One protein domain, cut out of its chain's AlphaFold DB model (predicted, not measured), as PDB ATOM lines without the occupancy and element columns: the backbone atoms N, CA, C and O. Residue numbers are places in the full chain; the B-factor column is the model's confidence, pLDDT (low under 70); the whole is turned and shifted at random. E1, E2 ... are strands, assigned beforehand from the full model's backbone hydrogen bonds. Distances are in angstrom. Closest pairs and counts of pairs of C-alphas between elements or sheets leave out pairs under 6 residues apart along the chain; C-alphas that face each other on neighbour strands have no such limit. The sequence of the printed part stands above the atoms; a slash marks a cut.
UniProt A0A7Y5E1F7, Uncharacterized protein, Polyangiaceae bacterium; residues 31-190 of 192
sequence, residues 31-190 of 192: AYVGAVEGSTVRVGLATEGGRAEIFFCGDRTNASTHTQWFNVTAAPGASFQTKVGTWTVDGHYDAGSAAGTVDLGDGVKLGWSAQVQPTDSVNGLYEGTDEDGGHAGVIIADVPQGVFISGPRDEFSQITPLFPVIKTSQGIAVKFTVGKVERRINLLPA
ATOM      1  N   ALA A  31    -168.436 118.215   9.262       98.06
ATOM      2  CA  ALA A  31    -169.203 117.546  10.298       98.06
ATOM      3  C   ALA A  31    -169.468 116.092   9.900       98.06
ATOM      4  O   ALA A  31    -169.793 115.813   8.746       98.06
ATOM      5  N   TYR A  32    -169.374 115.182  10.862       98.62
ATOM      6  CA  TYR A  32    -169.718 113.773  10.716       98.62
ATOM      7  C   TYR A  32    -170.768 113.424  11.760       98.62
ATOM      8  O   TYR A  32    -170.692 113.886  12.897       98.62
ATOM      9  N   VAL A  33    -171.746 112.612  11.378       98.69
ATOM     10  CA  VAL A  33    -172.838 112.195  12.265       98.69
ATOM     11  C   VAL A  33    -173.017 110.691  12.168       98.69
ATOM     12  O   VAL A  33    -172.957 110.115  11.079       98.69
ATOM     13  N   GLY A  34    -173.203 110.055  13.319       98.56
ATOM     14  CA  GLY A  34    -173.115 108.612  13.446       98.56
ATOM     15  C   GLY A  34    -173.770 108.040  14.694       98.56
ATOM     16  O   GLY A  34    -174.568 108.696  15.372       98.56
ATOM     17  N   ALA A  35    -173.427 106.791  14.989       98.50
ATOM     18  CA  ALA A  35    -173.886 106.075  16.172       98.50
ATOM     19  C   ALA A  35    -172.817 105.114  16.710       98.50
ATOM     20  O   ALA A  35    -171.876 104.742  16.002       98.50
ATOM     21  N   VAL A  36    -173.004 104.704  17.963       98.56
ATOM     22  CA  VAL A  36    -172.251 103.625  18.607       98.56
ATOM     23  C   VAL A  36    -173.073 102.339  18.525       98.56
ATOM     24  O   VAL A  36    -174.228 102.294  18.957       98.56
ATOM     25  N   GLU A  37    -172.481 101.294  17.959       98.38
ATOM     26  CA  GLU A  37    -173.118 100.004  17.712       98.38
ATOM     27  C   GLU A  37    -173.650  99.373  19.003       98.38
ATOM     28  O   GLU A  37    -172.996  99.380  20.044       98.38
ATOM     29  N   GLY A  38    -174.864  98.820  18.935       96.94
ATOM     30  CA  GLY A  38    -175.492  98.149  20.077       96.94
ATOM     31  C   GLY A  38    -175.937  99.078  21.213       96.94
ATOM     32  O   GLY A  38    -176.293  98.581  22.277       96.94
ATOM     33  N   SER A  39    -175.950 100.399  21.008       97.00
ATOM     34  CA  SER A  39    -176.336 101.377  22.032       97.00
ATOM     35  C   SER A  39    -177.289 102.454  21.495       97.00
ATOM     36  O   SER A  39    -177.573 102.518  20.299       97.00
ATOM     37  N   THR A  40    -177.770 103.329  22.384       96.50
ATOM     38  CA  THR A  40    -178.535 104.535  22.018       96.50
ATOM     39  C   THR A  40    -177.660 105.788  21.883       96.50
ATOM     40  O   THR A  40    -178.171 106.893  21.688       96.50
ATOM     41  N   VAL A  41    -176.336 105.635  21.973       98.06
ATOM     42  CA  VAL A  41    -175.385 106.744  21.905       98.06
ATOM     43  C   VAL A  41    -175.184 107.182  20.459       98.06
ATOM     44  O   VAL A  41    -174.884 106.380  19.568       98.06
ATOM     45  N   ARG A  42    -175.315 108.488  20.228       98.50
ATOM     46  CA  ARG A  42    -174.935 109.139  18.970       98.50
ATOM     47  C   ARG A  42    -173.520 109.664  19.069       98.50
ATOM     48  O   ARG A  42    -173.077 110.053  20.145       98.50
ATOM     49  N   VAL A  43    -172.848 109.723  17.927       98.75
ATOM     50  CA  VAL A  43    -171.535 110.353  17.811       98.75
ATOM     51  C   VAL A  43    -171.586 111.456  16.759       98.75
ATOM     52  O   VAL A  43    -172.121 111.264  15.664       98.75
ATOM     53  N   GLY A  44    -171.071 112.625  17.119       98.62
ATOM     54  CA  GLY A  44    -170.809 113.737  16.219       98.62
ATOM     55  C   GLY A  44    -169.315 114.026  16.201       98.62
ATOM     56  O   GLY A  44    -168.675 113.968  17.248       98.62
ATOM     57  N   LEU A  45    -168.758 114.326  15.029       98.44
ATOM     58  CA  LEU A  45    -167.408 114.876  14.911       98.44
ATOM     59  C   LEU A  45    -167.447 116.190  14.143       98.44
ATOM     60  O   LEU A  45    -168.140 116.283  13.129       98.44
ATOM     61  N   ALA A  46    -166.647 117.156  14.573       98.06
ATOM     62  CA  ALA A  46    -166.282 118.336  13.800       98.06
ATOM     63  C   ALA A  46    -164.771 118.317  13.546       98.06
ATOM     64  O   ALA A  46    -164.003 118.083  14.473       98.06
ATOM     65  N   THR A  47    -164.327 118.535  12.305       97.12
ATOM     66  CA  THR A  47    -162.895 118.514  11.956       97.12
ATOM     67  C   THR A  47    -162.482 119.766  11.197       97.12
ATOM     68  O   THR A  47    -163.151 120.134  10.229       97.12
ATOM     69  N   GLU A  48    -161.351 120.358  11.571       95.25
ATOM     70  CA  GLU A  48    -160.754 121.539  10.939       95.25
ATOM     71  C   GLU A  48    -159.233 121.509  11.179       95.25
ATOM     72  O   GLU A  48    -158.774 121.224  12.281       95.25
ATOM     73  N   GLY A  49    -158.422 121.727  10.138       91.75
ATOM     74  CA  GLY A  49    -156.968 121.923  10.285       91.75
ATOM     75  C   GLY A  49    -156.179 120.802  10.988       91.75
ATOM     76  O   GLY A  49    -155.203 121.090  11.676       91.75
ATOM     77  N   GLY A  50    -156.582 119.532  10.853       93.69
ATOM     78  CA  GLY A  50    -155.919 118.407  11.541       93.69
ATOM     79  C   GLY A  50    -156.270 118.283  13.030       93.69
ATOM     80  O   GLY A  50    -155.573 117.606  13.789       93.69
ATOM     81  N   ARG A  51    -157.345 118.949  13.449       95.88
ATOM     82  CA  ARG A  51    -157.992 118.765  14.741       95.88
ATOM     83  C   ARG A  51    -159.382 118.191  14.535       95.88
ATOM     84  O   ARG A  51    -160.000 118.388  13.482       95.88
ATOM     85  N   ALA A  52    -159.850 117.483  15.547       96.69
ATOM     86  CA  ALA A  52    -161.189 116.950  15.617       96.69
ATOM     87  C   ALA A  52    -161.748 117.123  17.028       96.69
ATOM     88  O   ALA A  52    -161.072 116.830  18.015       96.69
ATOM     89  N   GLU A  53    -163.000 117.537  17.096       97.62
ATOM     90  CA  GLU A  53    -163.800 117.513  18.305       97.62
ATOM     91  C   GLU A  53    -164.839 116.414  18.133       97.62
ATOM     92  O   GLU A  53    -165.497 116.319  17.093       97.62
ATOM     93  N   ILE A  54    -164.938 115.541  19.129       98.44
ATOM     94  CA  ILE A  54    -165.813 114.376  19.120       98.44
ATOM     95  C   ILE A  54    -166.770 114.502  20.287       98.44
ATOM     96  O   ILE A  54    -166.349 114.658  21.431       98.44
ATOM     97  N   PHE A  55    -168.053 114.357  20.000       98.56
ATOM     98  CA  PHE A  55    -169.097 114.355  21.002       98.56
ATOM     99  C   PHE A  55    -169.864 113.045  20.939       98.56
ATOM    100  O   PHE A  55    -170.504 112.734  19.932       98.56
ATOM    101  N   PHE A  56    -169.808 112.282  22.023       98.44
ATOM    102  CA  PHE A  56    -170.710 111.162  22.254       98.44
ATOM    103  C   PHE A  56    -171.861 111.665  23.115       98.44
ATOM    104  O   PHE A  56    -171.620 112.293  24.142       98.44
ATOM    105  N   CYS A  57    -173.096 111.399  22.701       97.88
ATOM    106  CA  CYS A  57    -174.286 111.834  23.421       97.88
ATOM    107  C   CYS A  57    -175.236 110.664  23.640       97.88
ATOM    108  O   CYS A  57    -175.741 110.070  22.681       97.88
ATOM    109  N   GLY A  58    -175.529 110.393  24.906       96.19
ATOM    110  CA  GLY A  58    -176.595 109.491  25.310       96.19
ATOM    111  C   GLY A  58    -177.972 110.026  24.921       96.19
ATOM    112  O   GLY A  58    -178.137 111.165  24.468       96.19
ATOM    113  N   ASP A  59    -178.982 109.185  25.078       94.75
ATOM    114  CA  ASP A  59    -180.376 109.603  25.018       94.75
ATOM    115  C   ASP A  59    -180.845 110.136  26.383       94.75
ATOM    116  O   ASP A  59    -180.092 110.219  27.353       94.75
ATOM    117  N   ARG A  60    -182.134 110.461  26.493       92.25
ATOM    118  CA  ARG A  60    -182.728 110.996  27.726       92.25
ATOM    119  C   ARG A  60    -182.528 110.105  28.964       92.25
ATOM    120  O   ARG A  60    -182.590 110.609  30.083       92.25
ATOM    121  N   THR A  61    -182.364 108.798  28.791       93.69
ATOM    122  CA  THR A  61    -182.256 107.824  29.885       93.69
ATOM    123  C   THR A  61    -180.832 107.662  30.398       93.69
ATOM    124  O   THR A  61    -180.651 107.328  31.567       93.69
ATOM    125  N   ASN A  62    -179.830 107.921  29.555       93.25
ATOM    126  CA  ASN A  62    -178.427 107.674  29.879       93.25
ATOM    127  C   ASN A  62    -177.500 108.873  29.619       93.25
ATOM    128  O   ASN A  62    -176.301 108.756  29.851       93.25
ATOM    129  N   ALA A  63    -178.025 110.044  29.241       91.94
ATOM    130  CA  ALA A  63    -177.236 111.247  28.960       91.94
ATOM    131  C   ALA A  63    -176.231 111.615  30.064       91.94
ATOM    132  O   ALA A  63    -175.130 112.039  29.742       91.94
ATOM    133  N   SER A  64    -176.542 111.421  31.348       91.25
ATOM    134  CA  SER A  64    -175.610 111.749  32.444       91.25
ATOM    135  C   SER A  64    -174.402 110.813  32.557       91.25
ATOM    136  O   SER A  64    -173.437 111.140  33.238       91.25
ATOM    137  N   THR A  65    -174.455 109.636  31.934       93.19
ATOM    138  CA  THR A  65    -173.396 108.612  32.016       93.19
ATOM    139  C   THR A  65    -172.802 108.262  30.661       93.19
ATOM    140  O   THR A  65    -171.720 107.697  30.622       93.19
ATOM    141  N   HIS A  66    -173.501 108.586  29.570       95.94
ATOM    142  CA  HIS A  66    -173.168 108.244  28.187       95.94
ATOM    143  C   HIS A  66    -172.907 109.495  27.332       95.94
ATOM    144  O   HIS A  66    -173.114 109.484  26.120       95.94
ATOM    145  N   THR A  67    -172.467 110.582  27.966       96.44
ATOM    146  CA  THR A  67    -172.122 111.834  27.293       96.44
ATOM    147  C   THR A  67    -170.686 112.206  27.596       96.44
ATOM    148  O   THR A  67    -170.321 112.312  28.766       96.44
ATOM    149  N   GLN A  68    -169.895 112.454  26.555       97.19
ATOM    150  CA  GLN A  68    -168.531 112.937  26.720       97.19
ATOM    151  C   GLN A  68    -168.025 113.680  25.482       97.19
ATOM    152  O   GLN A  68    -168.306 113.286  24.347       97.19
ATOM    153  N   TRP A  69    -167.230 114.720  25.730       97.31
ATOM    154  CA  TRP A  69    -166.477 115.452  24.716       97.31
ATOM    155  C   TRP A  69    -165.020 115.000  24.672       97.31
ATOM    156  O   TRP A  69    -164.404 114.719  25.702       97.31
ATOM    157  N   PHE A  70    -164.448 114.983  23.474       98.00
ATOM    158  CA  PHE A  70    -163.035 114.713  23.254       98.00
ATOM    159  C   PHE A  70    -162.460 115.695  22.250       98.00
ATOM    160  O   PHE A  70    -163.029 115.906  21.185       98.00
ATOM    161  N   ASN A  71    -161.270 116.193  22.560       97.31
ATOM    162  CA  ASN A  71    -160.442 116.939  21.627       97.31
ATOM    163  C   ASN A  71    -159.303 116.044  21.146       97.31
ATOM    164  O   ASN A  71    -158.646 115.368  21.946       97.31
ATOM    165  N   VAL A  72    -159.087 116.016  19.837       96.81
ATOM    166  CA  VAL A  72    -158.126 115.134  19.179       96.81
ATOM    167  C   VAL A  72    -157.323 115.924  18.155       96.81
ATOM    168  O   VAL A  72    -157.869 116.690  17.368       96.81
ATOM    169  N   THR A  73    -156.016 115.675  18.115       96.31
ATOM    170  CA  THR A  73    -155.140 116.144  17.038       96.31
ATOM    171  C   THR A  73    -154.768 114.952  16.168       96.31
ATOM    172  O   THR A  73    -154.024 114.075  16.606       96.31
ATOM    173  N   ALA A  74    -155.290 114.905  14.946       93.31
ATOM    174  CA  ALA A  74    -155.007 113.853  13.979       93.31
ATOM    175  C   ALA A  74    -155.171 114.390  12.555       93.31
ATOM    176  O   ALA A  74    -156.064 115.175  12.267       93.31
ATOM    177  N   ALA A  75    -154.312 113.977  11.630       91.88
ATOM    178  CA  ALA A  75    -154.529 114.299  10.223       91.88
ATOM    179  C   ALA A  75    -155.648 113.411   9.639       91.88
ATOM    180  O   ALA A  75    -155.792 112.267  10.077       91.88
ATOM    181  N   PRO A  76    -156.393 113.867   8.613       92.12
ATOM    182  CA  PRO A  76    -157.276 112.982   7.859       92.12
ATOM    183  C   PRO A  76    -156.519 111.743   7.350       92.12
ATOM    184  O   PRO A  76    -155.440 111.858   6.771       92.12
ATOM    185  N   GLY A  77    -157.085 110.561   7.573       92.75
ATOM    186  CA  GLY A  77    -156.511 109.249   7.274       92.75
ATOM    187  C   GLY A  77    -155.622 108.672   8.382       92.75
ATOM    188  O   GLY A  77    -155.278 107.494   8.318       92.75
ATOM    189  N   ALA A  78    -155.257 109.458   9.400       94.81
ATOM    190  CA  ALA A  78    -154.492 108.967  10.540       94.81
ATOM    191  C   ALA A  78    -155.413 108.375  11.616       94.81
ATOM    192  O   ALA A  78    -156.522 108.858  11.857       94.81
ATOM    193  N   SER A  79    -154.923 107.340  12.296       97.31
ATOM    194  CA  SER A  79    -155.554 106.838  13.514       97.31
ATOM    195  C   SER A  79    -155.212 107.717  14.715       97.31
ATOM    196  O   SER A  79    -154.140 108.323  14.775       97.31
ATOM    197  N   PHE A  80    -156.104 107.741  15.695       97.75
ATOM    198  CA  PHE A  80    -155.933 108.430  16.963       97.75
ATOM    199  C   PHE A  80    -156.422 107.569  18.126       97.75
ATOM    200  O   PHE A  80    -157.252 106.673  17.960       97.75
ATOM    201  N   GLN A  81    -155.918 107.894  19.314       98.06
ATOM    202  CA  GLN A  81    -156.406 107.388  20.587       98.06
ATOM    203  C   GLN A  81    -156.478 108.553  21.574       98.06
ATOM    204  O   GLN A  81    -155.549 109.355  21.662       98.06
ATOM    205  N   THR A  82    -157.576 108.649  22.315       98.00
ATOM    206  CA  THR A  82    -157.776 109.675  23.341       98.00
ATOM    207  C   THR A  82    -158.540 109.108  24.534       98.00
ATOM    208  O   THR A  82    -159.190 108.063  24.440       98.00
ATOM    209  N   LYS A  83    -158.428 109.776  25.682       98.00
ATOM    210  CA  LYS A  83    -159.000 109.329  26.952       98.00
ATOM    211  C   LYS A  83    -159.446 110.517  27.795       98.00
ATOM    212  O   LYS A  83    -158.677 111.453  27.989       98.00
ATOM    213  N   VAL A  84    -160.646 110.424  28.365       96.94
ATOM    214  CA  VAL A  84    -161.167 111.372  29.362       96.94
ATOM    215  C   VAL A  84    -161.821 110.575  30.486       96.94
ATOM    216  O   VAL A  84    -162.793 109.853  30.277       96.94
ATOM    217  N   GLY A  85    -161.271 110.674  31.699       96.12
ATOM    218  CA  GLY A  85    -161.724 109.860  32.828       96.12
ATOM    219  C   GLY A  85    -161.547 108.361  32.560       96.12
ATOM    220  O   GLY A  85    -160.432 107.899  32.299       96.12
ATOM    221  N   THR A  86    -162.636 107.598  32.642       96.81
ATOM    222  CA  THR A  86    -162.668 106.160  32.326       96.81
ATOM    223  C   THR A  86    -162.902 105.873  30.844       96.81
ATOM    224  O   THR A  86    -162.621 104.764  30.403       96.81
ATOM    225  N   TRP A  87    -163.352 106.861  30.068       98.38
ATOM    226  CA  TRP A  87    -163.670 106.668  28.662       98.38
ATOM    227  C   TRP A  87    -162.422 106.639  27.801       98.38
ATOM    228  O   TRP A  87    -161.560 107.508  27.933       98.38
ATOM    229  N   THR A  88    -162.372 105.700  26.864       98.50
ATOM    230  CA  THR A  88    -161.288 105.594  25.882       98.50
ATOM    231  C   THR A  88    -161.876 105.524  24.484       98.50
ATOM    232  O   THR A  88    -162.776 104.728  24.232       98.50
ATOM    233  N   VAL A  89    -161.362 106.340  23.566       98.62
ATOM    234  CA  VAL A  89    -161.791 106.365  22.165       98.62
ATOM    235  C   VAL A  89    -160.584 106.078  21.289       98.62
ATOM    236  O   VAL A  89    -159.587 106.799  21.341       98.62
ATOM    237  N   ASP A  90    -160.701 105.044  20.470       98.56
ATOM    238  CA  ASP A  90    -159.803 104.750  19.360       98.56
ATOM    239  C   ASP A  90    -160.551 105.062  18.064       98.56
ATOM    240  O   ASP A  90    -161.734 104.735  17.939       98.56
ATOM    241  N   GLY A  91    -159.891 105.664  17.080       98.31
ATOM    242  CA  GLY A  91    -160.566 105.968  15.826       98.31
ATOM    243  C   GLY A  91    -159.671 106.444  14.708       98.31
ATOM    244  O   GLY A  91    -158.454 106.520  14.833       98.31
ATOM    245  N   HIS A  92    -160.308 106.743  13.590       97.88
ATOM    246  CA  HIS A  92    -159.738 107.431  12.442       97.88
ATOM    247  C   HIS A  92    -160.865 108.160  11.708       97.88
ATOM    248  O   HIS A  92    -162.045 107.843  11.883       97.88
ATOM    249  N   TYR A  93    -160.505 109.135  10.884       96.88
ATOM    250  CA  TYR A  93    -161.445 109.801   9.990       96.88
ATOM    251  C   TYR A  93    -160.770 110.164   8.679       96.88
ATOM    252  O   TYR A  93    -159.575 110.434   8.647       96.88
ATOM    253  N   ASP A  94    -161.537 110.193   7.600       95.38
ATOM    254  CA  ASP A  94    -161.094 110.584   6.267       95.38
ATOM    255  C   ASP A  94    -162.071 111.593   5.642       95.38
ATOM    256  O   ASP A  94    -162.808 112.287   6.340       95.38
ATOM    257  N   ALA A  95    -162.051 111.748   4.318       93.19
ATOM    258  CA  ALA A  95    -162.908 112.712   3.640       93.19
ATOM    259  C   ALA A  95    -164.408 112.368   3.658       93.19
ATOM    260  O   ALA A  95    -165.217 113.281   3.511       93.19
ATOM    261  N   GLY A  96    -164.774 111.094   3.807       96.50
ATOM    262  CA  GLY A  96    -166.155 110.617   3.715       96.50
ATOM    263  C   GLY A  96    -166.709 110.043   5.015       96.50
ATOM    264  O   GLY A  96    -167.917 110.091   5.242       96.50
ATOM    265  N   SER A  97    -165.849 109.512   5.881       98.06
ATOM    266  CA  SER A  97    -166.278 108.750   7.049       98.06
ATOM    267  C   SER A  97    -165.346 108.911   8.245       98.06
ATOM    268  O   SER A  97    -164.201 109.345   8.121       98.06
ATOM    269  N   ALA A  98    -165.859 108.555   9.416       98.38
ATOM    270  CA  ALA A  98    -165.088 108.365  10.632       98.38
ATOM    271  C   ALA A  98    -165.555 107.079  11.314       98.38
ATOM    272  O   ALA A  98    -166.752 106.783  11.320       98.38
ATOM    273  N   ALA A  99    -164.629 106.307  11.873       98.75
ATOM    274  CA  ALA A  99    -164.960 105.057  12.546       98.75
ATOM    275  C   ALA A  99    -163.910 104.668  13.589       98.75
ATOM    276  O   ALA A  99    -162.753 105.097  13.537       98.75
ATOM    277  N   GLY A 100    -164.304 103.794  14.510       98.62
ATOM    278  CA  GLY A 100    -163.411 103.315  15.550       98.62
ATOM    279  C   GLY A 100    -164.099 102.482  16.617       98.62
ATOM    280  O   GLY A 100    -165.139 101.869  16.377       98.62
ATOM    281  N   THR A 101    -163.499 102.477  17.806       98.81
ATOM    282  CA  THR A 101    -164.084 101.874  19.003       98.81
ATOM    283  C   THR A 101    -164.132 102.865  20.152       98.81
ATOM    284  O   THR A 101    -163.244 103.705  20.291       98.81
ATOM    285  N   VAL A 102    -165.143 102.747  21.001       98.75
ATOM    286  CA  VAL A 102    -165.277 103.520  22.232       98.75
ATOM    287  C   VAL A 102    -165.549 102.581  23.399       98.75
ATOM    288  O   VAL A 102    -166.362 101.669  23.296       98.75
ATOM    289  N   ASP A 103    -164.843 102.807  24.498       98.44
ATOM    290  CA  ASP A 103    -165.172 102.291  25.821       98.44
ATOM    291  C   ASP A 103    -165.854 103.424  26.590       98.44
ATOM    292  O   ASP A 103    -165.250 104.482  26.802       98.44
ATOM    293  N   LEU A 104    -167.116 103.211  26.967       96.94
ATOM    294  CA  LEU A 104    -167.959 104.198  27.655       96.94
ATOM    295  C   LEU A 104    -167.677 104.243  29.172       96.94
ATOM    296  O   LEU A 104    -168.437 104.827  29.945       96.94
ATOM    297  N   GLY A 105    -166.577 103.624  29.607       95.69
ATOM    298  CA  GLY A 105    -166.109 103.585  30.986       95.69
ATOM    299  C   GLY A 105    -166.475 102.311  31.745       95.69
ATOM    300  O   GLY A 105    -166.221 102.248  32.949       95.69
ATOM    301  N   ASP A 106    -167.054 101.315  31.073       96.00
ATOM    302  CA  ASP A 106    -167.442 100.018  31.634       96.00
ATOM    303  C   ASP A 106    -166.449  98.889  31.297       96.00
ATOM    304  O   ASP A 106    -166.605  97.763  31.775       96.00
ATOM    305  N   GLY A 107    -165.401  99.185  30.519       97.06
ATOM    306  CA  GLY A 107    -164.400  98.210  30.094       97.06
ATOM    307  C   GLY A 107    -164.766  97.466  28.806       97.06
ATOM    308  O   GLY A 107    -163.997  96.601  28.371       97.06
ATOM    309  N   VAL A 108    -165.923  97.754  28.198       97.81
ATOM    310  CA  VAL A 108    -166.391  97.114  26.966       97.81
ATOM    311  C   VAL A 108    -166.183  98.058  25.788       97.81
ATOM    312  O   VAL A 108    -166.734  99.152  25.724       97.81
ATOM    313  N   LYS A 109    -165.410  97.608  24.795       98.31
ATOM    314  CA  LYS A 109    -165.227  98.353  23.546       98.31
ATOM    315  C   LYS A 109    -166.387  98.095  22.589       98.31
ATOM    316  O   LYS A 109    -166.583  96.964  22.146       98.31
ATOM    317  N   LEU A 110    -167.093  99.156  22.223       98.62
ATOM    318  CA  LEU A 110    -168.143  99.164  21.209       98.62
ATOM    319  C   LEU A 110    -167.636  99.811  19.922       98.62
ATOM    320  O   LEU A 110    -166.871 100.774  19.971       98.62
ATOM    321  N   GLY A 111    -168.067  99.301  18.769       98.75
ATOM    322  CA  GLY A 111    -167.808  99.940  17.479       98.75
ATOM    323  C   GLY A 111    -168.587 101.247  17.343       98.75
ATOM    324  O   GLY A 111    -169.690 101.382  17.868       98.75
ATOM    325  N   TRP A 112    -168.038 102.224  16.630       98.81
ATOM    326  CA  TRP A 112    -168.776 103.417  16.224       98.81
ATOM    327  C   TRP A 112    -168.431 103.797  14.791       98.81
ATOM    328  O   TRP A 112    -167.322 103.557  14.309       98.81
ATOM    329  N   SER A 113    -169.396 104.404  14.107       98.75
ATOM    330  CA  SER A 113    -169.219 104.913  12.748       98.75
ATOM    331  C   SER A 113    -170.033 106.182  12.534       98.75
ATOM    332  O   SER A 113    -171.118 106.338  13.096       98.75
ATOM    333  N   ALA A 114    -169.499 107.093  11.723       98.75
ATOM    334  CA  ALA A 114    -170.107 108.361  11.353       98.75
ATOM    335  C   ALA A 114    -169.826 108.692   9.883       98.75
ATOM    336  O   ALA A 114    -168.772 108.358   9.341       98.75
ATOM    337  N   GLN A 115    -170.777 109.362   9.238       98.62
ATOM    338  CA  GLN A 115    -170.685 109.774   7.836       98.62
ATOM    339  C   GLN A 115    -170.586 111.289   7.735       98.62
ATOM    340  O   GLN A 115    -171.267 112.002   8.483       98.62
ATOM    341  N   VAL A 116    -169.767 111.771   6.799       98.31
ATOM    342  CA  VAL A 116    -169.657 113.201   6.508       98.31
ATOM    343  C   VAL A 116    -171.019 113.756   6.088       98.31
ATOM    344  O   VAL A 116    -171.768 113.122   5.343       98.31
ATOM    345  N   GLN A 117    -171.355 114.939   6.586       98.19
ATOM    346  CA  GLN A 117    -172.584 115.638   6.242       98.19
ATOM    347  C   GLN A 117    -172.310 116.691   5.157       98.19
ATOM    348  O   GLN A 117    -171.259 117.338   5.187       98.19
ATOM    349  N   PRO A 118    -173.241 116.896   4.206       96.50
ATOM    350  CA  PRO A 118    -173.149 117.995   3.251       96.50
ATOM    351  C   PRO A 118    -173.070 119.355   3.958       96.50
ATOM    352  O   PRO A 118    -173.751 119.577   4.957       96.50
ATOM    353  N   THR A 119    -172.274 120.289   3.433       91.56
ATOM    354  CA  THR A 119    -172.066 121.619   4.043       91.56
ATOM    355  C   THR A 119    -173.358 122.441   4.160       91.56
ATOM    356  O   THR A 119    -173.511 123.251   5.080       91.56
ATOM    357  N   ASP A 120    -174.285 122.233   3.228       91.81
ATOM    358  CA  ASP A 120    -175.612 122.850   3.171       91.81
ATOM    359  C   ASP A 120    -176.665 122.117   4.021       91.81
ATOM    360  O   ASP A 120    -177.771 122.628   4.205       91.81
ATOM    361  N   SER A 121    -176.322 120.960   4.595       95.12
ATOM    362  CA  SER A 121    -177.191 120.225   5.511       95.12
ATOM    363  C   SER A 121    -177.286 120.906   6.878       95.12
ATOM    364  O   SER A 121    -176.356 121.559   7.366       95.12
ATOM    365  N   VAL A 122    -178.431 120.709   7.537       97.12
ATOM    366  CA  VAL A 122    -178.599 121.030   8.961       97.12
ATOM    367  C   VAL A 122    -177.985 119.963   9.866       97.12
ATOM    368  O   VAL A 122    -177.691 120.263  11.020       97.12
ATOM    369  N   ASN A 123    -177.762 118.744   9.367       98.12
ATOM    370  CA  ASN A 123    -177.151 117.671  10.145       98.12
ATOM    371  C   ASN A 123    -175.697 118.006  10.475       98.12
ATOM    372  O   ASN A 123    -174.946 118.484   9.627       98.12
ATOM    373  N   GLY A 124    -175.291 117.724  11.707       98.19
ATOM    374  CA  GLY A 124    -173.943 118.022  12.173       98.19
ATOM    375  C   GLY A 124    -173.844 118.091  13.688       98.19
ATOM    376  O   GLY A 124    -174.820 117.848  14.399       98.19
ATOM    377  N   LEU A 125    -172.649 118.437  14.157       98.56
ATOM    378  CA  LEU A 125    -172.363 118.724  15.555       98.56
ATOM    379  C   LEU A 125    -172.410 120.237  15.782       98.56
ATOM    380  O   LEU A 125    -171.790 121.002  15.041       98.56
ATOM    381  N   TYR A 126    -173.157 120.653  16.797       98.56
ATOM    382  CA  TYR A 126    -173.296 122.046  17.193       98.56
ATOM    383  C   TYR A 126    -173.045 122.188  18.682       98.56
ATOM    384  O   TYR A 126    -173.437 121.324  19.470       98.56
ATOM    385  N   GLU A 127    -172.458 123.310  19.061       98.19
ATOM    386  CA  GLU A 127    -172.133 123.613  20.442       98.19
ATOM    387  C   GLU A 127    -172.389 125.079  20.786       98.19
ATOM    388  O   GLU A 127    -172.642 125.931  19.925       98.19
ATOM    389  N   GLY A 128    -172.334 125.379  22.076       96.94
ATOM    390  CA  GLY A 128    -172.442 126.734  22.577       96.94
ATOM    391  C   GLY A 128    -172.272 126.785  24.083       96.94
ATOM    392  O   GLY A 128    -172.294 125.766  24.768       96.94
ATOM    393  N   THR A 129    -172.111 127.993  24.601       95.12
ATOM    394  CA  THR A 129    -172.085 128.252  26.041       95.12
ATOM    395  C   THR A 129    -173.228 129.198  26.382       95.12
ATOM    396  O   THR A 129    -173.509 130.118  25.608       95.12
ATOM    397  N   ASP A 130    -173.923 128.959  27.493       92.88
ATOM    398  CA  ASP A 130    -174.926 129.900  27.991       92.88
ATOM    399  C   ASP A 130    -174.285 131.060  28.775       92.88
ATOM    400  O   ASP A 130    -173.075 131.113  28.993       92.88
ATOM    401  N   GLU A 131    -175.100 132.029  29.184       89.56
ATOM    402  CA  GLU A 131    -174.636 133.207  29.927       89.56
ATOM    403  C   GLU A 131    -174.043 132.882  31.310       89.56
ATOM    404  O   GLU A 131    -173.239 133.657  31.825       89.56
ATOM    405  N   ASP A 132    -174.392 131.725  31.881       88.75
ATOM    406  CA  ASP A 132    -173.912 131.250  33.181       88.75
ATOM    407  C   ASP A 132    -172.670 130.343  33.051       88.75
ATOM    408  O   ASP A 132    -172.190 129.791  34.046       88.75
ATOM    409  N   GLY A 133    -172.136 130.176  31.835       89.94
ATOM    410  CA  GLY A 133    -170.946 129.369  31.566       89.94
ATOM    411  C   GLY A 133    -171.207 127.865  31.432       89.94
ATOM    412  O   GLY A 133    -170.260 127.083  31.474       89.94
ATOM    413  N   GLY A 134    -172.462 127.430  31.302       93.00
ATOM    414  CA  GLY A 134    -172.785 126.038  30.994       93.00
ATOM    415  C   GLY A 134    -172.556 125.708  29.522       93.00
ATOM    416  O   GLY A 134    -172.831 126.528  28.650       93.00
ATOM    417  N   HIS A 135    -172.075 124.497  29.240       95.06
ATOM    418  CA  HIS A 135    -171.755 124.037  27.887       95.06
ATOM    419  C   HIS A 135    -172.896 123.202  27.311       95.06
ATOM    420  O   HIS A 135    -173.462 122.337  27.980       95.06
ATOM    421  N   ALA A 136    -173.250 123.471  26.063       96.88
ATOM    422  CA  ALA A 136    -174.289 122.783  25.318       96.88
ATOM    423  C   ALA A 136    -173.692 122.084  24.103       96.88
ATOM    424  O   ALA A 136    -172.954 122.702  23.343       96.88
ATOM    425  N   GLY A 137    -174.102 120.838  23.875       97.75
ATOM    426  CA  GLY A 137    -173.796 120.070  22.673       97.75
ATOM    427  C   GLY A 137    -175.042 119.453  22.076       97.75
ATOM    428  O   GLY A 137    -175.864 118.904  22.808       97.75
ATOM    429  N   VAL A 138    -175.191 119.493  20.754       98.44
ATOM    430  CA  VAL A 138    -176.236 118.738  20.057       98.44
ATOM    431  C   VAL A 138    -175.736 118.166  18.739       98.44
ATOM    432  O   VAL A 138    -175.096 118.834  17.930       98.44
ATOM    433  N   ILE A 139    -176.094 116.909  18.513       98.62
ATOM    434  CA  ILE A 139    -175.955 116.204  17.251       98.62
ATOM    435  C   ILE A 139    -177.307 116.299  16.550       98.62
ATOM    436  O   ILE A 139    -178.304 115.752  17.030       98.62
ATOM    437  N   ILE A 140    -177.350 117.003  15.422       98.31
ATOM    438  CA  ILE A 140    -178.525 117.047  14.550       98.31
ATOM    439  C   ILE A 140    -178.434 115.903  13.543       98.31
ATOM    440  O   ILE A 140    -177.471 115.792  12.784       98.31
ATOM    441  N   ALA A 141    -179.459 115.058  13.569       96.31
ATOM    442  CA  ALA A 141    -179.679 113.895  12.720       96.31
ATOM    443  C   ALA A 141    -181.199 113.673  12.597       96.31
ATOM    444  O   ALA A 141    -181.979 114.459  13.143       96.31
ATOM    445  N   ASP A 142    -181.625 112.559  11.992       92.75
ATOM    446  CA  ASP A 142    -183.040 112.145  11.974       92.75
ATOM    447  C   ASP A 142    -183.666 112.134  13.380       92.75
ATOM    448  O   ASP A 142    -184.822 112.513  13.567       92.75
ATOM    449  N   VAL A 143    -182.875 111.733  14.382       93.69
ATOM    450  CA  VAL A 143    -183.212 111.840  15.804       93.69
ATOM    451  C   VAL A 143    -182.132 112.675  16.491       93.69
ATOM    452  O   VAL A 143    -181.038 112.154  16.730       93.69
ATOM    453  N   PRO A 144    -182.404 113.957  16.797       96.12
ATOM    454  CA  PRO A 144    -181.440 114.814  17.469       96.12
ATOM    455  C   PRO A 144    -181.143 114.346  18.893       96.12
ATOM    456  O   PRO A 144    -182.059 113.996  19.640       96.12
ATOM    457  N   GLN A 145    -179.875 114.408  19.291       97.69
ATOM    458  CA  GLN A 145    -179.435 114.100  20.653       97.69
ATOM    459  C   GLN A 145    -178.476 115.177  21.133       97.69
ATOM    460  O   GLN A 145    -177.504 115.495  20.458       97.69
ATOM    461  N   GLY A 146    -178.774 115.765  22.285       97.31
ATOM    462  CA  GLY A 146    -177.959 116.826  22.844       97.31
ATOM    463  C   GLY A 146    -178.229 117.049  24.314       97.31
ATOM    464  O   GLY A 146    -179.270 116.659  24.849       97.31
ATOM    465  N   VAL A 147    -177.291 117.721  24.956       97.00
ATOM    466  CA  VAL A 147    -177.289 117.934  26.391       97.00
ATOM    467  C   VAL A 147    -176.656 119.271  26.728       97.00
ATOM    468  O   VAL A 147    -175.759 119.754  26.041       97.00
ATOM    469  N   PHE A 148    -177.175 119.874  27.782       96.56
ATOM    470  CA  PHE A 148    -176.614 121.036  28.435       96.56
ATOM    471  C   PHE A 148    -176.034 120.589  29.772       96.56
ATOM    472  O   PHE A 148    -176.722 119.907  30.535       96.56
ATOM    473  N   ILE A 149    -174.792 120.975  30.037       92.75
ATOM    474  CA  ILE A 149    -174.063 120.703  31.271       92.75
ATOM    475  C   ILE A 149    -173.815 122.047  31.946       92.75
ATOM    476  O   ILE A 149    -173.061 122.884  31.446       92.75
ATOM    477  N   SER A 150    -174.466 122.277  33.084       88.25
ATOM    478  CA  SER A 150    -174.257 123.517  33.839       88.25
ATOM    479  C   SER A 150    -172.875 123.529  34.507       88.25
ATOM    480  O   SER A 150    -172.581 122.703  35.371       88.25
ATOM    481  N   GLY A 151    -172.039 124.508  34.148       70.94
ATOM    482  CA  GLY A 151    -170.660 124.632  34.638       70.94
ATOM    483  C   GLY A 151    -170.474 124.636  36.170       70.94
ATOM    484  O   GLY A 151    -169.478 124.092  36.635       70.94
ATOM    485  N   PRO A 152    -171.387 125.197  36.993       63.81
ATOM    486  CA  PRO A 152    -171.198 125.209  38.447       63.81
ATOM    487  C   PRO A 152    -171.830 124.026  39.201       63.81
ATOM    488  O   PRO A 152    -171.669 123.955  40.421       63.81
ATOM    489  N   ARG A 153    -172.612 123.150  38.551       61.00
ATOM    490  CA  ARG A 153    -173.403 122.115  39.256       61.00
ATOM    491  C   ARG A 153    -173.353 120.728  38.632       61.00
ATOM    492  O   ARG A 153    -173.980 119.830  39.188       61.00
ATOM    493  N   ASP A 154    -172.692 120.574  37.486       75.56
ATOM    494  CA  ASP A 154    -172.725 119.352  36.674       75.56
ATOM    495  C   ASP A 154    -174.166 118.845  36.447       75.56
ATOM    496  O   ASP A 154    -174.426 117.650  36.315       75.56
ATOM    497  N   GLU A 155    -175.145 119.762  36.441       85.62
ATOM    498  CA  GLU A 155    -176.543 119.428  36.165       85.62
ATOM    499  C   GLU A 155    -176.693 119.207  34.662       85.62
ATOM    500  O   GLU A 155    -176.405 120.109  33.869       85.62
ATOM    501  N   PHE A 156    -177.156 118.012  34.299       90.19
ATOM    502  CA  PHE A 156    -177.444 117.619  32.928       90.19
ATOM    503  C   PHE A 156    -178.902 117.925  32.594       90.19
ATOM    504  O   PHE A 156    -179.819 117.429  33.251       90.19
ATOM    505  N   SER A 157    -179.126 118.671  31.516       93.62
ATOM    506  CA  SER A 157    -180.447 118.818  30.909       93.62
ATOM    507  C   SER A 157    -180.419 118.344  29.472       93.62
ATOM    508  O   SER A 157    -179.591 118.785  28.682       93.62
ATOM    509  N   GLN A 158    -181.406 117.537  29.086       95.06
ATOM    510  CA  GLN A 158    -181.611 117.201  27.683       95.06
ATOM    511  C   GLN A 158    -181.889 118.475  26.874       95.06
ATOM    512  O   GLN A 158    -182.720 119.304  27.266       95.06
ATOM    513  N   ILE A 159    -181.225 118.602  25.730       96.38
ATOM    514  CA  ILE A 159    -181.504 119.643  24.747       96.38
ATOM    515  C   ILE A 159    -182.585 119.156  23.785       96.38
ATOM    516  O   ILE A 159    -182.584 118.015  23.327       96.38
ATOM    517  N   THR A 160    -183.512 120.051  23.457       96.44
ATOM    518  CA  THR A 160    -184.513 119.864  22.405       96.44
ATOM    519  C   THR A 160    -184.333 120.952  21.346       96.44
ATOM    520  O   THR A 160    -184.508 122.132  21.669       96.44
ATOM    521  N   PRO A 161    -184.007 120.606  20.090       95.94
ATOM    522  CA  PRO A 161    -184.031 121.571  18.996       95.94
ATOM    523  C   PRO A 161    -185.427 122.166  18.802       95.94
ATOM    524  O   PRO A 161    -186.437 121.477  18.971       95.94
ATOM    525  N   LEU A 162    -185.502 123.449  18.445       95.88
ATOM    526  CA  LEU A 162    -186.776 124.062  18.075       95.88
ATOM    527  C   LEU A 162    -187.155 123.643  16.650       95.88
ATOM    528  O   LEU A 162    -186.325 123.698  15.747       95.88
ATOM    529  N   PHE A 163    -188.407 123.215  16.458       91.06
ATOM    530  CA  PHE A 163    -188.912 122.745  15.167       91.06
ATOM    531  C   PHE A 163    -189.680 123.844  14.408       91.06
ATOM    532  O   PHE A 163    -190.484 124.545  15.029       91.06
ATOM    533  N   PRO A 164    -189.508 123.953  13.075       91.88
ATOM    534  CA  PRO A 164    -188.525 123.227  12.261       91.88
ATOM    535  C   PRO A 164    -187.084 123.643  12.603       91.88
ATOM    536  O   PRO A 164    -186.841 124.797  12.949       91.88
ATOM    537  N   VAL A 165    -186.132 122.710  12.493       94.88
ATOM    538  CA  VAL A 165    -184.710 123.015  12.716       94.88
ATOM    539  C   VAL A 165    -184.205 123.846  11.541       94.88
ATOM    540  O   VAL A 165    -184.173 123.372  10.408       94.88
ATOM    541  N   ILE A 166    -183.823 125.092  11.813       94.44
ATOM    542  CA  ILE A 166    -183.322 126.037  10.812       94.44
ATOM    543  C   ILE A 166    -181.917 126.478  11.218       94.44
ATOM    544  O   ILE A 166    -181.711 126.975  12.325       94.44
ATOM    545  N   LYS A 167    -180.960 126.334  10.298       94.00
ATOM    546  CA  LYS A 167    -179.607 126.878  10.437       94.00
ATOM    547  C   LYS A 167    -179.606 128.340   9.998       94.00
ATOM    548  O   LYS A 167    -179.863 128.645   8.836       94.00
ATOM    549  N   THR A 168    -179.337 129.241  10.937       95.12
ATOM    550  CA  THR A 168    -179.233 130.689  10.694       95.12
ATOM    551  C   THR A 168    -177.792 131.164  10.879       95.12
ATOM    552  O   THR A 168    -176.927 130.395  11.298       95.12
ATOM    553  N   SER A 169    -177.522 132.448  10.626       94.25
ATOM    554  CA  SER A 169    -176.226 133.060  10.960       94.25
ATOM    555  C   SER A 169    -175.932 133.076  12.464       94.25
ATOM    556  O   SER A 169    -174.775 133.188  12.851       94.25
ATOM    557  N   GLN A 170    -176.959 132.952  13.308       95.19
ATOM    558  CA  GLN A 170    -176.811 132.843  14.759       95.19
ATOM    559  C   GLN A 170    -176.641 131.390  15.222       95.19
ATOM    560  O   GLN A 170    -176.437 131.167  16.408       95.19
ATOM    561  N   GLY A 171    -176.724 130.413  14.310       95.94
ATOM    562  CA  GLY A 171    -176.725 128.990  14.629       95.94
ATOM    563  C   GLY A 171    -178.119 128.367  14.578       95.94
ATOM    564  O   GLY A 171    -179.019 128.870  13.894       95.94
ATOM    565  N   ILE A 172    -178.276 127.249  15.285       97.75
ATOM    566  CA  ILE A 172    -179.547 126.543  15.470       97.75
ATOM    567  C   ILE A 172    -180.132 126.863  16.845       97.75
ATOM    568  O   ILE A 172    -179.439 126.800  17.857       97.75
ATOM    569  N   ALA A 173    -181.419 127.193  16.893       97.81
ATOM    570  CA  ALA A 173    -182.085 127.491  18.154       97.81
ATOM    571  C   ALA A 173    -182.454 126.199  18.889       97.81
ATOM    572  O   ALA A 173    -183.120 125.312  18.341       97.81
ATOM    573  N   VAL A 174    -182.072 126.117  20.159       98.06
ATOM    574  CA  VAL A 174    -182.399 124.984  21.022       98.06
ATOM    575  C   VAL A 174    -182.974 125.447  22.351       98.06
ATOM    576  O   VAL A 174    -182.840 126.609  22.743       98.06
ATOM    577  N   LYS A 175    -183.610 124.519  23.062       97.12
ATOM    578  CA  LYS A 175    -184.097 124.739  24.421       97.12
ATOM    579  C   LYS A 175    -183.717 123.609  25.366       97.12
ATOM    580  O   LYS A 175    -183.566 122.463  24.948       97.12
ATOM    581  N   PHE A 176    -183.610 123.944  26.641       95.62
ATOM    582  CA  PHE A 176    -183.301 123.028  27.738       95.62
ATOM    583  C   PHE A 176    -183.922 123.562  29.036       95.62
ATOM    584  O   PHE A 176    -184.457 124.670  29.054       95.62
ATOM    585  N   THR A 177    -183.929 122.774  30.111       93.25
ATOM    586  CA  THR A 177    -184.516 123.172  31.400       93.25
ATOM    587  C   THR A 177    -183.495 123.004  32.511       93.25
ATOM    588  O   THR A 177    -183.025 121.899  32.739       93.25
ATOM    589  N   VAL A 178    -183.194 124.084  33.231       89.62
ATOM    590  CA  VAL A 178    -182.337 124.047  34.427       89.62
ATOM    591  C   VAL A 178    -183.224 124.279  35.644       89.62
ATOM    592  O   VAL A 178    -183.939 125.289  35.720       89.62
ATOM    593  N   GLY A 179    -183.260 123.321  36.571       87.31
ATOM    594  CA  GLY A 179    -184.246 123.304  37.651       87.31
ATOM    595  C   GLY A 179    -185.695 123.305  37.132       87.31
ATOM    596  O   GLY A 179    -186.235 122.272  36.753       87.31
ATOM    597  N   LYS A 180    -186.359 124.469  37.152       89.06
ATOM    598  CA  LYS A 180    -187.750 124.652  36.672       89.06
ATOM    599  C   LYS A 180    -187.885 125.709  35.572       89.06
ATOM    600  O   LYS A 180    -189.002 126.105  35.246       89.06
ATOM    601  N   VAL A 181    -186.769 126.202  35.040       92.12
ATOM    602  CA  VAL A 181    -186.748 127.313  34.082       92.12
ATOM    603  C   VAL A 181    -186.355 126.784  32.707       92.12
ATOM    604  O   VAL A 181    -185.263 126.241  32.547       92.12
ATOM    605  N   GLU A 182    -187.239 126.947  31.715       95.38
ATOM    606  CA  GLU A 182    -186.893 126.722  30.304       95.38
ATOM    607  C   GLU A 182    -185.965 127.852  29.844       95.38
ATOM    608  O   GLU A 182    -186.282 129.034  29.995       95.38
ATOM    609  N   ARG A 183    -184.827 127.480  29.267       95.19
ATOM    610  CA  ARG A 183    -183.849 128.388  28.669       95.19
ATOM    611  C   ARG A 183    -183.710 128.106  27.184       95.19
ATOM    612  O   ARG A 183    -184.077 127.032  26.700       95.19
ATOM    613  N   ARG A 184    -183.185 129.091  26.459       96.44
ATOM    614  CA  ARG A 184    -182.929 129.017  25.020       96.44
ATOM    615  C   ARG A 184    -181.583 129.623  24.703       96.44
ATOM    616  O   ARG A 184    -181.249 130.672  25.242       96.44
ATOM    617  N   ILE A 185    -180.874 128.980  23.793       97.06
ATOM    618  CA  ILE A 185    -179.615 129.462  23.230       97.06
ATOM    619  C   ILE A 185    -179.569 129.083  21.753       97.06
ATOM    620  O   ILE A 185    -180.290 128.180  21.313       97.06
ATOM    621  N   ASN A 186    -178.718 129.768  20.996       97.81
ATOM    622  CA  ASN A 186    -178.374 129.338  19.652       97.81
ATOM    623  C   ASN A 186    -177.021 128.627  19.684       97.81
ATOM    624  O   ASN A 186    -176.080 129.134  20.294       97.81
ATOM    625  N   LEU A 187    -176.939 127.467  19.038       98.31
ATOM    626  CA  LEU A 187    -175.716 126.677  18.936       98.31
ATOM    627  C   LEU A 187    -175.089 126.854  17.559       98.31
ATOM    628  O   LEU A 187    -175.770 126.739  16.536       98.31
ATOM    629  N   LEU A 188    -173.792 127.126  17.531       98.12
ATOM    630  CA  LEU A 188    -173.012 127.254  16.304       98.12
ATOM    631  C   LEU A 188    -172.444 125.889  15.907       98.12
ATOM    632  O   LEU A 188    -172.363 125.005  16.757       98.12
ATOM    633  N   PRO A 189    -172.072 125.673  14.630       97.69
ATOM    634  CA  PRO A 189    -171.312 124.486  14.258       97.69
ATOM    635  C   PRO A 189    -170.077 124.361  15.149       97.69
ATOM    636  O   PRO A 189    -169.345 125.343  15.297       97.69
ATOM    637  N   ALA A 190    -169.878 123.179  15.725       97.38
ATOM    638  CA  ALA A 190    -168.745 122.914  16.602       97.38
ATOM    639  C   ALA A 190    -167.418 123.083  15.863       97.38
ATOM    640  O   ALA A 190    -167.344 122.826  14.652       97.38
TER     641      ALA A 190
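Overview. This is residues 31 to 190 of the 192 residues of an uncharacterized protein of Polyangiaceae bacterium (UniProt A0A7Y5E1F7). Two curled sheets sit side by side, each folded back on itself like a flattened, nearly closed barrel: the larger of E1 to E8, the smaller of E9 to E14. Their walls E1, E2, E3 and E9, E10, E11 pack face to face as a sandwich, two sheets face to face, with strands crossing at 48 degrees, and the chain passes between them once, from E8 to E9. The printed part has 160 residues, no named helix and fourteen strands, E1 to E14 in order; the class is all strand. The sheet orders are E4 E3 E2 E1 E8 E7 E6 E5 and E12 E11 E10 E9 E14 E13, both antiparallel. The whole is compact, with a radius of gyration of the C-alphas of 14.9 A and spans of 42 by 36 by 26 A.

Arrangement. E1, residues 31 to 36, E2, 42 to 48, E3, 51 to 57, and E4, 68 to 73, form a meander, each strand the antiparallel neighbour of the one before; N 32 and O 45, 2.8 A, and N 44 and O 55, 2.9 A, are within hydrogen-bond range. E5, 79 to 84, E6, 87 to 93, E7, 97 to 103, and E8, 109 to 116, form another, with N 80 and O 91 at 2.8 A. E8 is the antiparallel neighbour of E1, N 33 and O 115 at 3.0 A, and the hinge of a folded sheet, bent back so that two leaves face each other. The closest C-alphas of edge strands E4 and E5, Val 72 and Thr 82, are 6.9 A apart. E9, 124 to 129, E10, 135 to 140, E11, 145 to 149, and E12, 156 to 158, form a third meander, with N 126 and O 138 at 2.9 A. E13, 171 to 178, and E14, 181 to 189, are a hairpin, N 172 and O 187 at 2.8 A; E9, the hinge of this second folded sheet, has N 127 and O 188 at 2.9 A. Between the sheets, the closest C-alphas of E2 and E9, Gly 44 and Leu 125, are 5.3 A apart.

Along the chain. E1 begins at C-alpha 31, (-169.203, 117.546, 10.298). E8 spans 23.0 A, E13 21.2 A and E2 20.5 A. E14, the longest strand by residues, spans 25.3 A and ends at C-alpha 189, (-171.312, 124.486, 14.258).

Size, cuts and confidence. The C-alphas of Gly 77 and Lys 180, the two farthest apart, are 45.6 A apart. The printed part has no cut. The link E12 to E13 is long; its residues 160 to 161 pair antiparallel with 174 to 175 of E13. Residues 152 to 153 are under 70 in pLDDT; the mean of the printed part is 95.3.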